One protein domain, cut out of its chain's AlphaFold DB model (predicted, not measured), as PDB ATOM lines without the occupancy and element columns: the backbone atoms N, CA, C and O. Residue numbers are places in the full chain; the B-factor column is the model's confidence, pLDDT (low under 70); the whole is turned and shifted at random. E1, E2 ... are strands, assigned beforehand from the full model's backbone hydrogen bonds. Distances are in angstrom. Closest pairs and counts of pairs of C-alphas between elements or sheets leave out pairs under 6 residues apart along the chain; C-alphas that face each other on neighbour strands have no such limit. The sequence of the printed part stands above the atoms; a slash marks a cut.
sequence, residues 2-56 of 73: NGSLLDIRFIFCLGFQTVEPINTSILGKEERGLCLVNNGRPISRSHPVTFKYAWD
ATOM      1  N   ASN A   2      34.765 117.958  49.709       38.72
ATOM      2  CA  ASN A   2      35.033 116.896  50.696       38.72
ATOM      3  C   ASN A   2      36.435 116.880  51.322       38.72
ATOM      4  O   ASN A   2      37.290 116.061  51.004       38.72
ATOM      5  N   GLY A   3      36.624 117.794  52.280       42.75
ATOM      6  CA  GLY A   3      37.695 117.705  53.267       42.75
ATOM      7  C   GLY A   3      37.550 116.414  54.067       42.75
ATOM      8  O   GLY A   3      36.542 116.195  54.734       42.75
ATOM      9  N   SER A   4      38.549 115.551  53.947       48.78
ATOM     10  CA  SER A   4      38.633 114.267  54.625       48.78
ATOM     11  C   SER A   4      38.515 114.478  56.135       48.78
ATOM     12  O   SER A   4      39.365 115.127  56.751       48.78
ATOM     13  N   LEU A   5      37.446 113.950  56.733       52.94
ATOM     14  CA  LEU A   5      37.386 113.694  58.167       52.94
ATOM     15  C   LEU A   5      38.606 112.829  58.508       52.94
ATOM     16  O   LEU A   5      38.699 111.698  58.036       52.94
ATOM     17  N   LEU A   6      39.561 113.362  59.273       56.16
ATOM     18  CA  LEU A   6      40.539 112.495  59.916       56.16
ATOM     19  C   LEU A   6      39.760 111.733  60.982       56.16
ATOM     20  O   LEU A   6      39.344 112.307  61.980       56.16
ATOM     21  N   ASP A   7      39.523 110.450  60.752       63.88
ATOM     22  CA  ASP A   7      38.859 109.579  61.716       63.88
ATOM     23  C   ASP A   7      39.813 109.227  62.873       63.88
ATOM     24  O   ASP A   7      40.190 108.080  63.096       63.88
ATOM     25  N   ILE A   8      40.278 110.257  63.582       71.94
ATOM     26  CA  ILE A   8      41.053 110.117  64.808       71.94
ATOM     27  C   ILE A   8      40.052 110.033  65.949       71.94
ATOM     28  O   ILE A   8      39.393 111.013  66.293       71.94
ATOM     29  N   ARG A   9      39.957 108.842  66.533       84.00
ATOM     30  CA  ARG A   9      39.143 108.554  67.724       84.00
ATOM     31  C   ARG A   9      39.999 108.209  68.936       84.00
ATOM     32  O   ARG A   9      39.576 108.419  70.068       84.00
ATOM     33  N   PHE A  10      41.211 107.725  68.685       86.69
ATOM     34  CA  PHE A  10      42.182 107.332  69.692       86.69
ATOM     35  C   PHE A  10      43.475 108.112  69.496       86.69
ATOM     36  O   PHE A  10      43.910 108.315  68.361       86.69
ATOM     37  N   ILE A  11      44.090 108.524  70.599       88.06
ATOM     38  CA  ILE A  11      45.412 109.156  70.605       88.06
ATOM     39  C   ILE A  11      46.333 108.415  71.563       88.06
ATOM     40  O   ILE A  11      45.872 107.857  72.558       88.06
ATOM     41  N   PHE A  12      47.635 108.446  71.293       89.44
ATOM     42  CA  PHE A  12      48.621 107.985  72.264       89.44
ATOM     43  C   PHE A  12      48.624 108.918  73.474       89.44
ATOM     44  O   PHE A  12      48.734 110.135  73.327       89.44
ATOM     45  N   CYS A  13      48.492 108.342  74.662       90.12
ATOM     46  CA  CYS A  13      48.457 109.085  75.921       90.12
ATOM     47  C   CYS A  13      49.145 108.339  77.070       90.12
ATOM     48  O   CYS A  13      48.912 108.656  78.231       90.12
ATOM     49  N   LEU A  14      49.987 107.346  76.763       91.06
ATOM     50  CA  LEU A  14      50.729 106.602  77.776       91.06
ATOM     51  C   LEU A  14      51.522 107.560  78.681       91.06
ATOM     52  O   LEU A  14      52.328 108.354  78.193       91.06
ATOM     53  N   GLY A  15      51.293 107.468  79.992       88.81
ATOM     54  CA  GLY A  15      51.942 108.330  80.984       88.81
ATOM     55  C   GLY A  15      51.319 109.722  81.128       88.81
ATOM     56  O   GLY A  15      51.871 110.556  81.843       88.81
ATOM     57  N   PHE A  16      50.185 109.994  80.477       89.75
ATOM     58  CA  PHE A  16      49.416 111.210  80.718       89.75
ATOM     59  C   PHE A  16      48.857 111.215  82.147       89.75
ATOM     60  O   PHE A  16      48.255 110.240  82.598       89.75
ATOM     61  N   GLN A  17      49.036 112.331  82.855       87.69
ATOM     62  CA  GLN A  17      48.574 112.517  84.227       87.69
ATOM     63  C   GLN A  17      47.939 113.900  84.392       87.69
ATOM     64  O   GLN A  17      48.268 114.850  83.682       87.69
ATOM     65  N   THR A  18      47.001 113.998  85.329       89.56
ATOM     66  CA  THR A  18      46.335 115.246  85.706       89.56
ATOM     67  C   THR A  18      45.980 115.186  87.189       89.56
ATOM     68  O   THR A  18      45.547 114.138  87.669       89.56
ATOM     69  N   VAL A  19      46.168 116.284  87.921       92.00
ATOM     70  CA  VAL A  19      45.738 116.397  89.329       92.00
ATOM     71  C   VAL A  19      44.274 116.816  89.449       92.00
ATOM     72  O   VAL A  19      43.624 116.517  90.448       92.00
ATOM     73  N   GLU A  20      43.735 117.463  88.414       90.44
ATOM     74  CA  GLU A  20      42.322 117.826  88.336       90.44
ATOM     75  C   GLU A  20      41.537 116.829  87.473       90.44
ATOM     76  O   GLU A  20      42.056 116.358  86.450       90.44
ATOM     77  N   PRO A  21      40.274 116.525  87.831       88.56
ATOM     78  CA  PRO A  21      39.410 115.687  87.012       88.56
ATOM     79  C   PRO A  21      39.207 116.276  85.613       88.56
ATOM     80  O   PRO A  21      38.832 117.436  85.455       88.56
ATOM     81  N   ILE A  22      39.376 115.444  84.586       88.06
ATOM     82  CA  ILE A  22      39.011 115.789  83.208       88.06
ATOM     83  C   ILE A  22      37.626 115.223  82.906       88.06
ATOM     84  O   ILE A  22      37.268 114.129  83.346       88.06
ATOM     85  N   ASN A  23      36.847 115.955  82.109       90.56
ATOM     86  CA  ASN A  23      35.598 115.436  81.572       90.56
ATOM     87  C   ASN A  23      35.880 114.236  80.651       90.56
ATOM     88  O   ASN A  23      36.423 114.390  79.553       90.56
ATOM     89  N   THR A  24      35.453 113.051  81.082       88.75
ATOM     90  CA  THR A  24      35.668 111.773  80.386       88.75
ATOM     91  C   THR A  24      34.970 111.687  79.028       88.75
ATOM     92  O   THR A  24      35.338 110.853  78.204       88.75
ATOM     93  N   SER A  25      34.012 112.576  78.751       89.56
ATOM     94  CA  SER A  25      33.411 112.723  77.418       89.56
ATOM     95  C   SER A  25      34.384 113.332  76.402       89.56
ATOM     96  O   SER A  25      34.188 113.179  75.198       89.56
ATOM     97  N   ILE A  26      35.424 114.032  76.872       90.19
ATOM     98  CA  ILE A  26      36.429 114.685  76.028       90.19
ATOM     99  C   ILE A  26      37.676 113.814  75.898       90.19
ATOM    100  O   ILE A  26      38.122 113.569  74.778       90.19
ATOM    101  N   LEU A  27      38.203 113.332  77.026       90.12
ATOM    102  CA  LEU A  27      39.343 112.420  77.089       90.12
ATOM    103  C   LEU A  27      39.017 111.284  78.066       90.12
ATOM    104  O   LEU A  27      38.941 111.487  79.277       90.12
ATOM    105  N   GLY A  28      38.757 110.107  77.510       88.88
ATOM    106  CA  GLY A  28      38.414 108.893  78.238       88.88
ATOM    107  C   GLY A  28      39.638 108.141  78.761       88.88
ATOM    108  O   GLY A  28      40.778 108.569  78.591       88.88
ATOM    109  N   LYS A  29      39.378 106.995  79.402       77.88
ATOM    110  CA  LYS A  29      40.410 106.155  80.025       77.88
ATOM    111  C   LYS A  29      41.484 105.714  79.031       77.88
ATOM    112  O   LYS A  29      41.191 105.448  77.866       77.88
ATOM    113  N   GLU A  30      42.696 105.579  79.561       83.69
ATOM    114  CA  GLU A  30      43.789 104.893  78.892       83.69
ATOM    115  C   GLU A  30      43.483 103.391  78.817       83.69
ATOM    116  O   GLU A  30      43.239 102.739  79.833       83.69
ATOM    117  N   GLU A  31      43.530 102.836  77.614       81.19
ATOM    118  CA  GLU A  31      43.601 101.400  77.386       81.19
ATOM    119  C   GLU A  31      44.801 101.117  76.480       81.19
ATOM    120  O   GLU A  31      44.884 101.625  75.362       81.19
ATOM    121  N   ARG A  32      45.758 100.313  76.965       87.38
ATOM    122  CA  ARG A  32      46.977  99.943  76.218       87.38
ATOM    123  C   ARG A  32      47.763 101.167  75.697       87.38
ATOM    124  O   ARG A  32      48.266 101.140  74.576       87.38
ATOM    125  N   GLY A  33      47.854 102.246  76.483       87.75
ATOM    126  CA  GLY A  33      48.544 103.484  76.092       87.75
ATOM    127  C   GLY A  33      47.775 104.400  75.130       87.75
ATOM    128  O   GLY A  33      48.346 105.383  74.643       87.75
ATOM    129  N   LEU A  34      46.502 104.103  74.847       89.44
ATOM    130  CA  LEU A  34      45.619 104.910  74.004       89.44
ATOM    131  C   LEU A  34      44.473 105.509  74.817       89.44
ATOM    132  O   LEU A  34      43.851 104.816  75.612       89.44
ATOM    133  N   CYS A  35      44.138 106.769  74.553       90.69
ATOM    134  CA  CYS A  35      42.977 107.438  75.134       90.69
ATOM    135  C   CYS A  35      41.894 107.613  74.077       90.69
ATOM    136  O   CYS A  35      42.173 108.045  72.955       90.69
ATOM    137  N   LEU A  36      40.649 107.330  74.459       91.06
ATOM    138  CA  LEU A  36      39.476 107.655  73.652       91.06
ATOM    139  C   LEU A  36      39.227 109.165  73.696       91.06
ATOM    140  O   LEU A  36      39.099 109.740  74.774       91.06
ATOM    141  N   VAL A  37      39.108 109.806  72.540       89.50
ATOM    142  CA  VAL A  37      38.842 111.245  72.441       89.50
ATOM    143  C   VAL A  37      37.421 111.473  71.943       89.50
ATOM    144  O   VAL A  37      36.907 110.698  71.134       89.50
ATOM    145  N   ASN A  38      36.776 112.543  72.416       90.44
ATOM    146  CA  ASN A  38      35.457 112.982  71.943       90.44
ATOM    147  C   ASN A  38      34.383 111.882  72.022       90.44
ATOM    148  O   ASN A  38      33.527 111.763  71.141       90.44
ATOM    149  N   ASN A  39      34.481 111.015  73.033       89.19
ATOM    150  CA  ASN A  39      33.632 109.838  73.204       89.19
ATOM    151  C   ASN A  39      33.543 108.953  71.937       89.19
ATOM    152  O   ASN A  39      32.483 108.428  71.599       89.19
ATOM    153  N   GLY A  40      34.643 108.857  71.180       86.81
ATOM    154  CA  GLY A  40      34.733 108.074  69.946       86.81
ATOM    155  C   GLY A  40      34.092 108.718  68.717       86.81
ATOM    156  O   GLY A  40      33.992 108.069  67.676       86.81
ATOM    157  N   ARG A  41      33.656 109.979  68.800       85.94
ATOM    158  CA  ARG A  41      33.142 110.724  67.645       85.94
ATOM    159  C   ARG A  41      34.301 111.255  66.790       85.94
ATOM    160  O   ARG A  41      35.301 111.699  67.356       85.94
ATOM    161  N   PRO A  42      34.162 111.281  65.452       81.94
ATOM    162  CA  PRO A  42      35.201 111.796  64.562       81.94
ATOM    163  C   PRO A  42      35.634 113.220  64.921       81.94
ATOM    164  O   PRO A  42      34.802 114.074  65.235       81.94
ATOM    165  N   ILE A  43      36.937 113.484  64.826       79.06
ATOM    166  CA  ILE A  43      37.514 114.815  65.021       79.06
ATOM    167  C   ILE A  43      37.788 115.421  63.649       79.06
ATOM    168  O   ILE A  43      38.487 114.847  62.821       79.06
ATOM    169  N   SER A  44      37.254 116.609  63.390       77.31
ATOM    170  CA  SER A  44      37.483 117.305  62.123       77.31
ATOM    171  C   SER A  44      38.310 118.560  62.344       77.31
ATOM    172  O   SER A  44      38.266 119.170  63.410       77.31
ATOM    173  N   ARG A  45      39.032 119.002  61.310       76.06
ATOM    174  CA  ARG A  45      39.765 120.277  61.375       76.06
ATOM    175  C   ARG A  45      38.839 121.478  61.602       76.06
ATOM    176  O   ARG A  45      39.284 122.466  62.171       76.06
ATOM    177  N   SER A  46      37.580 121.397  61.165       83.75
ATOM    178  CA  SER A  46      36.573 122.443  61.381       83.75
ATOM    179  C   SER A  46      35.965 122.419  62.785       83.75
ATOM    180  O   SER A  46      35.462 123.443  63.233       83.75
ATOM    181  N   HIS A  47      36.037 121.286  63.487       80.25
ATOM    182  CA  HIS A  47      35.510 121.112  64.841       80.25
ATOM    183  C   HIS A  47      36.578 120.457  65.724       80.25
ATOM    184  O   HIS A  47      36.511 119.251  65.988       80.25
ATOM    185  N   PRO A  48      37.605 121.225  66.136       82.44
ATOM    186  CA  PRO A  48      38.653 120.706  66.994       82.44
ATOM    187  C   PRO A  48      38.107 120.396  68.390       82.44
ATOM    188  O   PRO A  48      37.232 121.086  68.913       82.44
ATOM    189  N   VAL A  49      38.684 119.380  69.023       84.25
ATOM    190  CA  VAL A  49      38.415 119.042  70.421       84.25
ATOM    191  C   VAL A  49      39.437 119.764  71.287       84.25
ATOM    192  O   VAL A  49      40.639 119.616  71.080       84.25
ATOM    193  N   THR A  50      38.963 120.551  72.253       85.50
ATOM    194  CA  THR A  50      39.823 121.292  73.187       85.50
ATOM    195  C   THR A  50      39.511 120.858  74.611       85.50
ATOM    196  O   THR A  50      38.347 120.798  74.997       85.50
ATOM    197  N   PHE A  51      40.545 120.592  75.402       85.12
ATOM    198  CA  PHE A  51      40.424 120.335  76.834       85.12
ATOM    199  C   PHE A  51      41.572 120.990  77.594       85.12
ATOM    200  O   PHE A  51      42.592 121.364  77.014       85.12
ATOM    201  N   LYS A  52      41.375 121.138  78.902       86.25
ATOM    202  CA  LYS A  52      42.394 121.580  79.851       86.25
ATOM    203  C   LYS A  52      42.675 120.442  80.822       86.25
ATOM    204  O   LYS A  52      41.797 119.620  81.072       86.25
ATOM    205  N   TYR A  53      43.890 120.414  81.337       87.56
ATOM    206  CA  TYR A  53      44.323 119.498  82.379       87.56
ATOM    207  C   TYR A  53      45.295 120.234  83.298       87.56
ATOM    208  O   TYR A  53      45.916 121.213  82.873       87.56
ATOM    209  N   ALA A  54      45.400 119.774  84.540       89.12
ATOM    210  CA  ALA A  54      46.278 120.363  85.539       89.12
ATOM    211  C   ALA A  54      47.455 119.420  85.782       89.12
ATOM    212  O   ALA A  54      47.267 118.301  86.255       89.12
ATOM    213  N   TRP A  55      48.660 119.857  85.430       89.06
ATOM    214  CA  TRP A  55      49.890 119.109  85.668       89.06
ATOM    215  C   TRP A  55      51.084 120.060  85.736       89.06
ATOM    216  O   TRP A  55      51.062 121.114  85.098       89.06
ATOM    217  N   ASP A  56      52.134 119.668  86.461       84.75
ATOM    218  CA  ASP A  56      53.343 120.487  86.638       84.75
ATOM    219  C   ASP A  56      54.112 120.688  85.326       84.75
ATOM    220  O   ASP A  56      54.795 121.692  85.127       84.75
TER     221      ASP A  56
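What this domain is: This is residues 2 to 56 of the 73 residues of an uncharacterized protein of Arachis hypogaea (UniProt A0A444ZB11). With little regular structure, this is a small three-stranded sheet amid long loops, and the last stretch, residues 45 to 56, runs along the longest axis. The printed part has 55 residues, 12 of them in named strands E1, E2 and E3; there is no named helix, and the class is all strand. The sheet's order is E1, E3, E2, all antiparallel. The whole is only just compact, close to loose, with a radius of gyration of the C-alphas of 12.0 A, and elongated, spanning 40 by 22 by 18 A.

Where its parts are: E1, residues 10 to 12, begins at C-alpha 10 (42.182, 107.332, 69.692) and is 7.0 A long. E2, residues 27 to 31, measures 11.8 A. E3, residues 34 to 37, measures 9.4 A and ends at C-alpha 37 (38.842, 111.245, 72.441).

How they stand to each other: Edge strand E1 is antiparallel to inner strand E3 at 136 degrees, with N 35 and O 11 2.9 A apart, within hydrogen-bond range. E2 and E3 form a hairpin at 155 degrees, with N 28 and O 36 within hydrogen-bond range at 2.8 A. E1 and E2 are apart.

The domain as a whole: The C-alphas farthest apart, Asn 2 and Asp 56, are 40.5 A apart. The printed part has no cut. The link from E1 to E2 is long. Residues 2 to 7 have pLDDT under 70.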